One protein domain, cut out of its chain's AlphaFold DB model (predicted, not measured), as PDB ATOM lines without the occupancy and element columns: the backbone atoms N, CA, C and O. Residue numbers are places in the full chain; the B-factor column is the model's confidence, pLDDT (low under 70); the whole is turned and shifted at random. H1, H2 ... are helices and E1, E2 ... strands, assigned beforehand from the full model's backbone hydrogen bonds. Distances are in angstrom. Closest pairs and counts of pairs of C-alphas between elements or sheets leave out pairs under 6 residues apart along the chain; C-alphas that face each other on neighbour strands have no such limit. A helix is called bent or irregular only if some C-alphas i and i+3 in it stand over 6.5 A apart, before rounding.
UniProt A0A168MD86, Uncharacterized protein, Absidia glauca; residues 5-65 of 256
ATOM      1  N   ARG A   5      42.877 -24.058   9.325       91.62
ATOM      2  CA  ARG A   5      43.526 -25.355   9.620       91.62
ATOM      3  C   ARG A   5      42.742 -26.226  10.608       91.62
ATOM      4  O   ARG A   5      43.015 -27.415  10.698       91.62
ATOM      5  N   ARG A   6      41.815 -25.633  11.361       91.00
ATOM      6  CA  ARG A   6      40.961 -26.300  12.349       91.00
ATOM      7  C   ARG A   6      39.503 -26.419  11.897       91.00
ATOM      8  O   ARG A   6      38.675 -26.820  12.701       91.00
ATOM      9  N   GLY A   7      39.194 -26.079  10.642       93.31
ATOM     10  CA  GLY A   7      37.825 -26.113  10.118       93.31
ATOM     11  C   GLY A   7      36.886 -25.092  10.768       93.31
ATOM     12  O   GLY A   7      35.683 -25.312  10.774       93.31
ATOM     13  N   LEU A   8      37.433 -24.014  11.337       94.06
ATOM     14  CA  LEU A   8      36.665 -22.925  11.940       94.06
ATOM     15  C   LEU A   8      36.475 -21.787  10.932       94.06
ATOM     16  O   LEU A   8      37.373 -21.522  10.120       94.06
ATOM     17  N   ASP A   9      35.335 -21.107  11.038       94.81
ATOM     18  CA  ASP A   9      35.047 -19.873  10.310       94.81
ATOM     19  C   ASP A   9      35.990 -18.730  10.732       94.81
ATOM     20  O   ASP A   9      36.785 -18.839  11.669       94.81
ATOM     21  N   ASP A  10      35.957 -17.630   9.975       94.38
ATOM     22  CA  ASP A  10      36.681 -16.408  10.333       94.38
ATOM     23  C   ASP A  10      35.876 -15.553  11.329       94.38
ATOM     24  O   ASP A  10      34.682 -15.775  11.550       94.38
ATOM     25  N   PHE A  11      36.520 -14.545  11.922       94.19
ATOM     26  CA  PHE A  11      35.849 -13.600  12.813       94.19
ATOM     27  C   PHE A  11      34.633 -12.957  12.134       94.19
ATOM     28  O   PHE A  11      34.715 -12.467  11.008       94.19
ATOM     29  N   LYS A  12      33.515 -12.869  12.863       93.50
ATOM     30  CA  LYS A  12      32.352 -12.079  12.432       93.50
ATOM     31  C   LYS A  12      32.658 -10.588  12.444       93.50
ATOM     32  O   LYS A  12      32.147  -9.842  11.616       93.50
ATOM     33  N   ALA A  13      33.469 -10.162  13.407       92.44
ATOM     34  CA  ALA A  13      33.965  -8.803  13.525       92.44
ATOM     35  C   ALA A  13      35.238  -8.788  14.370       92.44
ATOM     36  O   ALA A  13      35.421  -9.625  15.255       92.44
ATOM     37  N   PHE A  14      36.090  -7.801  14.135       93.44
ATOM     38  CA  PHE A  14      37.196  -7.463  15.016       93.44
ATOM     39  C   PHE A  14      37.387  -5.953  15.028       93.44
ATOM     40  O   PHE A  14      36.946  -5.250  14.118       93.44
ATOM     41  N   HIS A  15      38.028  -5.459  16.077       93.62
ATOM     42  CA  HIS A  15      38.291  -4.047  16.265       93.62
ATOM     43  C   HIS A  15      39.621  -3.848  16.979       93.62
ATOM     44  O   HIS A  15      39.952  -4.589  17.907       93.62
ATOM     45  N   VAL A  16      40.381  -2.859  16.519       92.62
ATOM     46  CA  VAL A  16      41.697  -2.507  17.051       92.62
ATOM     47  C   VAL A  16      41.689  -1.019  17.356       92.62
ATOM     48  O   VAL A  16      41.426  -0.211  16.467       92.62
ATOM     49  N   GLU A  17      41.981  -0.657  18.599       92.81
ATOM     50  CA  GLU A  17      42.013   0.735  19.047       92.81
ATOM     51  C   GLU A  17      43.280   1.006  19.850       92.81
ATOM     52  O   GLU A  17      43.602   0.277  20.786       92.81
ATOM     53  N   ALA A  18      43.976   2.083  19.503       92.06
ATOM     54  CA  ALA A  18      45.075   2.652  20.265       92.06
ATOM     55  C   ALA A  18      44.546   3.831  21.096       92.06
ATOM     56  O   ALA A  18      44.477   4.972  20.630       92.06
ATOM     57  N   VAL A  19      44.152   3.565  22.343       91.25
ATOM     58  CA  VAL A  19      43.743   4.624  23.275       91.25
ATOM     59  C   VAL A  19      44.974   5.457  23.630       91.25
ATOM     60  O   VAL A  19      45.991   4.913  24.054       91.25
ATOM     61  N   GLY A  20      44.879   6.771  23.422       89.94
ATOM     62  CA  GLY A  20      46.014   7.704  23.458       89.94
ATOM     63  C   GLY A  20      46.586   8.040  22.075       89.94
ATOM     64  O   GLY A  20      47.330   9.006  21.953       89.94
ATOM     65  N   GLY A  21      46.209   7.298  21.027       91.00
ATOM     66  CA  GLY A  21      46.564   7.567  19.626       91.00
ATOM     67  C   GLY A  21      45.381   8.037  18.774       91.00
ATOM     68  O   GLY A  21      45.349   7.767  17.581       91.00
ATOM     69  N   GLU A  22      44.364   8.640  19.397       91.56
ATOM     70  CA  GLU A  22      43.176   9.196  18.727       91.56
ATOM     71  C   GLU A  22      42.399   8.236  17.802       91.56
ATOM     72  O   GLU A  22      41.674   8.681  16.917       91.56
ATOM     73  N   SER A  23      42.434   6.914  18.030       91.56
ATOM     74  CA  SER A  23      41.701   5.953  17.174       91.56
ATOM     75  C   SER A  23      40.200   6.246  17.040       91.56
ATOM     76  O   SER A  23      39.609   5.959  16.002       91.56
ATOM     77  N   LEU A  24      39.587   6.852  18.060       91.44
ATOM     78  CA  LEU A  24      38.187   7.278  18.029       91.44
ATOM     79  C   LEU A  24      37.920   8.414  17.016       91.44
ATOM     80  O   LEU A  24      36.834   8.484  16.440       91.44
ATOM     81  N   TYR A  25      38.900   9.292  16.786       93.06
ATOM     82  CA  TYR A  25      38.784  10.420  15.859       93.06
ATOM     83  C   TYR A  25      38.834   9.978  14.390       93.06
ATOM     84  O   TYR A  25      38.402  10.722  13.513       93.06
ATOM     85  N   GLY A  26      39.293   8.752  14.112       92.12
ATOM     86  CA  GLY A  26      39.310   8.178  12.769       92.12
ATOM     87  C   GLY A  26      40.073   9.067  11.777       92.12
ATOM     88  O   GLY A  26      41.245   9.347  12.018       92.12
ATOM     89  N   PRO A  27      39.452   9.518  10.668       93.69
ATOM     90  CA  PRO A  27      40.120  10.378   9.686       93.69
ATOM     91  C   PRO A  27      40.461  11.776  10.225       93.69
ATOM     92  O   PRO A  27      41.248  12.480   9.599       93.69
ATOM     93  N   HIS A  28      39.889  12.169  11.366       94.25
ATOM     94  CA  HIS A  28      40.126  13.465  12.011       94.25
ATOM     95  C   HIS A  28      41.225  13.410  13.071       94.25
ATOM     96  O   HIS A  28      41.477  14.412  13.732       94.25
ATOM     97  N   ALA A  29      41.846  12.243  13.264       92.25
ATOM     98  CA  ALA A  29      42.951  12.090  14.194       92.25
ATOM     99  C   ALA A  29      44.132  12.974  13.775       92.25
ATOM    100  O   ALA A  29      44.505  13.043  12.600       92.25
ATOM    101  N   SER A  30      44.748  13.613  14.757       86.44
ATOM    102  CA  SER A  30      45.970  14.379  14.601       86.44
ATOM    103  C   SER A  30      47.161  13.605  15.165       86.44
ATOM    104  O   SER A  30      47.049  12.786  16.080       86.44
ATOM    105  N   ALA A  31      48.334  13.812  14.567       76.19
ATOM    106  CA  ALA A  31      49.548  13.168  15.039       76.19
ATOM    107  C   ALA A  31      49.962  13.790  16.380       76.19
ATOM    108  O   ALA A  31      50.346  14.957  16.437       76.19
ATOM    109  N   HIS A  32      49.911  12.995  17.446       77.31
ATOM    110  CA  HIS A  32      50.415  13.377  18.761       77.31
ATOM    111  C   HIS A  32      51.727  12.668  19.078       77.31
ATOM    112  O   HIS A  32      51.940  11.516  18.699       77.31
ATOM    113  N   GLU A  33      52.578  13.329  19.861       84.00
ATOM    114  CA  GLU A  33      53.785  12.738  20.452       84.00
ATOM    115  C   GLU A  33      53.447  11.841  21.660       84.00
ATOM    116  O   GLU A  33      54.043  11.944  22.737       84.00
ATOM    117  N   SER A  34      52.448  10.967  21.510       88.56
ATOM    118  CA  SER A  34      52.075  10.007  22.545       88.56
ATOM    119  C   SER A  34      53.218   9.018  22.744       88.56
ATOM    120  O   SER A  34      53.541   8.234  21.854       88.56
ATOM    121  N   ARG A  35      53.848   9.058  23.923       89.00
ATOM    122  CA  ARG A  35      54.943   8.134  24.275       89.00
ATOM    123  C   ARG A  35      54.433   6.751  24.668       89.00
ATOM    124  O   ARG A  35      55.156   5.774  24.524       89.00
ATOM    125  N   GLU A  36      53.197   6.683  25.158       88.62
ATOM    126  CA  GLU A  36      52.537   5.461  25.605       88.62
ATOM    127  C   GLU A  36      51.092   5.446  25.103       88.62
ATOM    128  O   GLU A  36      50.410   6.473  25.098       88.62
ATOM    129  N   ILE A  37      50.628   4.270  24.682       91.12
ATOM    130  CA  ILE A  37      49.243   4.017  24.280       91.12
ATOM    131  C   ILE A  37      48.773   2.688  24.863       91.12
ATOM    132  O   ILE A  37      49.569   1.776  25.093       91.12
ATOM    133  N   LEU A  38      47.461   2.547  25.033       91.38
ATOM    134  CA  LEU A  38      46.840   1.254  25.296       91.38
ATOM    135  C   LEU A  38      46.280   0.696  23.987       91.38
ATOM    136  O   LEU A  38      45.292   1.211  23.461       91.38
ATOM    137  N   LEU A  39      46.886  -0.380  23.485       90.06
ATOM    138  CA  LEU A  39      46.348  -1.135  22.357       90.06
ATOM    139  C   LEU A  39      45.290  -2.123  22.856       90.06
ATOM    140  O   LEU A  39      45.593  -3.065  23.588       90.06
ATOM    141  N   ARG A  40      44.048  -1.937  22.420       90.62
ATOM    142  CA  ARG A  40      42.951  -2.874  22.642       90.62
ATOM    143  C   ARG A  40      42.628  -3.586  21.340       90.62
ATOM    144  O   ARG A  40      42.342  -2.948  20.333       90.62
ATOM    145  N   VAL A  41      42.605  -4.913  21.393       90.56
ATOM    146  CA  VAL A  41      42.119  -5.762  20.303       90.56
ATOM    147  C   VAL A  41      40.905  -6.525  20.811       90.56
ATOM    148  O   VAL A  41      40.934  -7.119  21.888       90.56
ATOM    149  N   SER A  42      39.806  -6.473  20.074       92.25
ATOM    150  CA  SER A  42      38.558  -7.163  20.399       92.25
ATOM    151  C   SER A  42      38.063  -7.895  19.161       92.25
ATOM    152  O   SER A  42      38.222  -7.403  18.050       92.25
ATOM    153  N   ALA A  43      37.487  -9.080  19.334       93.81
ATOM    154  CA  ALA A  43      36.981  -9.880  18.226       93.81
ATOM    155  C   ALA A  43      35.731 -10.656  18.638       93.81
ATOM    156  O   ALA A  43      35.504 -10.910  19.821       93.81
ATOM    157  N   HIS A  44      34.923 -11.006  17.643       94.06
ATOM    158  CA  HIS A  44      33.667 -11.719  17.787       94.06
ATOM    159  C   HIS A  44      33.652 -12.934  16.857       94.06
ATOM    160  O   HIS A  44      33.988 -12.835  15.674       94.06
ATOM    161  N   HIS A  45      33.242 -14.073  17.402       95.25
ATOM    162  CA  HIS A  45      33.070 -15.327  16.686       95.25
ATOM    163  C   HIS A  45      31.897 -16.094  17.310       95.25
ATOM    164  O   HIS A  45      31.704 -16.017  18.524       95.25
ATOM    165  N   ASP A  46      31.150 -16.850  16.503       94.00
ATOM    166  CA  ASP A  46      29.979 -17.618  16.968       94.00
ATOM    167  C   ASP A  46      30.379 -18.851  17.807       94.00
ATOM    168  O   ASP A  46      29.580 -19.399  18.560       94.00
ATOM    169  N   ASP A  47      31.637 -19.275  17.685       94.25
ATOM    170  CA  ASP A  47      32.236 -20.403  18.404       94.25
ATOM    171  C   ASP A  47      33.241 -19.914  19.471       94.25
ATOM    172  O   ASP A  47      34.283 -19.344  19.109       94.25
ATOM    173  N   PRO A  48      32.995 -20.159  20.774       93.44
ATOM    174  CA  PRO A  48      33.924 -19.795  21.844       93.44
ATOM    175  C   PRO A  48      35.280 -20.515  21.753       93.44
ATOM    176  O   PRO A  48      36.279 -19.982  22.242       93.44
ATOM    177  N   ALA A  49      35.368 -21.685  21.107       92.56
ATOM    178  CA  ALA A  49      36.633 -22.390  20.899       92.56
ATOM    179  C   ALA A  49      37.571 -21.618  19.957       92.56
ATOM    180  O   ALA A  49      38.783 -21.576  20.190       92.56
ATOM    181  N   ALA A  50      37.023 -20.944  18.939       94.19
ATOM    182  CA  ALA A  50      37.788 -20.037  18.087       94.19
ATOM    183  C   ALA A  50      38.330 -18.847  18.894       94.19
ATOM    184  O   ALA A  50      39.506 -18.487  18.775       94.19
ATOM    185  N   MET A  51      37.514 -18.294  19.796       93.88
ATOM    186  CA  MET A  51      37.942 -17.200  20.668       93.88
ATOM    187  C   MET A  51      39.002 -17.620  21.688       93.88
ATOM    188  O   MET A  51      39.915 -16.845  21.969       93.88
ATOM    189  N   ALA A  52      38.950 -18.854  22.193       92.19
ATOM    190  CA  ALA A  52      39.989 -19.396  23.068       92.19
ATOM    191  C   ALA A  52      41.341 -19.554  22.349       92.19
ATOM    192  O   ALA A  52      42.395 -19.389  22.965       92.19
ATOM    193  N   ILE A  53      41.330 -19.852  21.043       91.94
ATOM    194  CA  ILE A  53      42.548 -19.831  20.222       91.94
ATOM    195  C   ILE A  53      43.078 -18.399  20.141       91.94
ATOM    196  O   ILE A  53      44.227 -18.175  20.505       91.94
ATOM    197  N   PHE A  54      42.242 -17.435  19.742       90.75
ATOM    198  CA  PHE A  54      42.635 -16.025  19.653       90.75
ATOM    199  C   PHE A  54      43.222 -15.493  20.970       90.75
ATOM    200  O   PHE A  54      44.292 -14.889  20.969       90.75
ATOM    201  N   ALA A  55      42.581 -15.793  22.104       89.88
ATOM    202  CA  ALA A  55      43.049 -15.390  23.428       89.88
ATOM    203  C   ALA A  55      44.456 -15.920  23.762       89.88
ATOM    204  O   ALA A  55      45.209 -15.255  24.466       89.88
ATOM    205  N   ARG A  56      44.838 -17.098  23.252       87.75
ATOM    206  CA  ARG A  56      46.173 -17.682  23.466       87.75
ATOM    207  C   ARG A  56      47.242 -17.113  22.540       87.75
ATOM    208  O   ARG A  56      48.412 -17.102  22.920       87.75
ATOM    209  N   GLU A  57      46.854 -16.643  21.358       86.62
ATOM    210  CA  GLU A  57      47.775 -16.053  20.376       86.62
ATOM    211  C   GLU A  57      48.332 -14.692  20.825       86.62
ATOM    212  O   GLU A  57      49.270 -14.186  20.216       86.62
ATOM    213  N   ILE A  58      47.824 -14.110  21.918       80.31
ATOM    214  CA  ILE A  58      48.408 -12.889  22.479       80.31
ATOM    215  C   ILE A  58      49.722 -13.149  23.228       80.31
ATOM    216  O   ILE A  58      50.576 -12.271  23.284       80.31
ATOM    217  N   ASN A  59      49.928 -14.349  23.784       80.19
ATOM    218  CA  ASN A  59      51.095 -14.631  24.629       80.19
ATOM    219  C   ASN A  59      52.436 -14.504  23.876       80.19
ATOM    220  O   ASN A  59      53.359 -13.903  24.427       80.19
ATOM    221  N   PRO A  60      52.580 -14.995  22.625       84.56
ATOM    222  CA  PRO A  60      53.801 -14.788  21.843       84.56
ATOM    223  C   PRO A  60      54.147 -13.314  21.572       84.56
ATOM    224  O   PRO A  60      55.317 -13.007  21.353       84.56
ATOM    225  N   MET A  61      53.177 -12.390  21.625       80.56
ATOM    226  CA  MET A  61      53.441 -10.954  21.436       80.56
ATOM    227  C   MET A  61      54.323 -10.368  22.543       80.56
ATOM    228  O   MET A  61      55.033  -9.401  22.293       80.56
ATOM    229  N   VAL A  62      54.342 -10.967  23.739       76.31
ATOM    230  CA  VAL A  62      55.214 -10.532  24.845       76.31
ATOM    231  C   VAL A  62      56.689 -10.692  24.484       76.31
ATOM    232  O   VAL A  62      57.511  -9.842  24.803       76.31
ATOM    233  N   THR A  63      57.036 -11.811  23.852       81.62
ATOM    234  CA  THR A  63      58.435 -12.177  23.607       81.62
ATOM    235  C   THR A  63      58.896 -11.821  22.204       81.62
ATOM    236  O   THR A  63      60.088 -11.638  21.985       81.62
ATOM    237  N   SER A  64      57.959 -11.752  21.258       85.06
ATOM    238  CA  SER A  64      58.247 -11.625  19.826       85.06
ATOM    239  C   SER A  64      57.541 -10.429  19.173       85.06
ATOM    240  O   SER A  64      57.606 -10.281  17.954       85.06
ATOM    241  N   GLY A  65      56.826  -9.612  19.953       81.19
ATOM    242  CA  GLY A  65      56.124  -8.418  19.483       81.19
ATOM    243  C   GLY A  65      56.996  -7.160  19.476       81.19
ATOM    244  O   GLY A  65      58.224  -7.220  19.454       81.19
TER     245      GLY A  65
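Overview. This is residues 5 to 65 of the 256 residues of an uncharacterized protein of Absidia glauca (UniProt A0A168MD86). A long, narrow ribbon of two antiparallel strands, E1 and E2, makes the core, with a wide loop holding the small helix H1 at one end and helix H2 at the other. H2 folds back from the end of E2 so that the two make an open V, and H3, residues 59 to 64, sticks out beyond H2 with Gly 65. The printed part has 61 residues with two named strands and three named helices, in the order E1, H1, E2, H2, H3, and its class is mixed, helices and strands. The whole is loose, with a radius of gyration of the C-alphas of 14.8 A, and only just elongated, its C-alphas spanning 42 by 28 by 16 A.

Arrangement. Strand E1, residues 13 to 19, and strand E2, residues 38 to 44, are antiparallel neighbours, with 170 degrees between their N-to-C directions. C-alphas 14 and 43 face each other at 4.0 A, and N 15 and O 42, at 2.8 A, and N 40 and O 17, also at 2.8 A, are within hydrogen-bond range. Helix H1, residues 23 to 28, follows E1 after a tight link; their closest C-alphas are those of Glu 17 and Ser 23, 5.6 A apart. H1 is irregular, with C-alphas 24 and 27 9.1 A apart. Helix H2, residues 48 to 56, follows E2 after a tight link, and their closest C-alphas are those of His 44 and Met 51, 7.5 A apart. Helix H3, residues 59 to 64, and H2 meet only through their link, a tight one of 2 residues. H1 and H2 are apart, and so are E2 and H3. In H2 every O i to N i+4 pair is within hydrogen-bond range; in H3 it is 1 of 2, and in H1 0 of 2, where 2 of 3 O i to N i+3 pairs are within range.

Along the chain. Residues 5 to 12 come before E1, which begins at C-alpha 13, at (33.965, -8.803, 13.525), and is 19.3 A long from first to last C-alpha. H1 measures 9.3 A. E2 begins at C-alpha 38, at (46.840, 1.254, 25.296), and is 20.0 A long. H2 measures 12.5 A, and H3 measures 9.1 A, ending at C-alpha 64, at (58.247, -11.625, 19.826).

Size, cuts and confidence. The two C-alphas farthest apart are those of Gly 7 and Glu 33, at 43.3 A. The printed part has no cut. No link is long; the one from H1 to E2, 9 residues, is short but not tight. Residues 59 to 65, of which 59 to 64 belong to H3, stand free. The mean pLDDT of the printed part is 89.9, that of H3 is 81, and no printed residue is under 70.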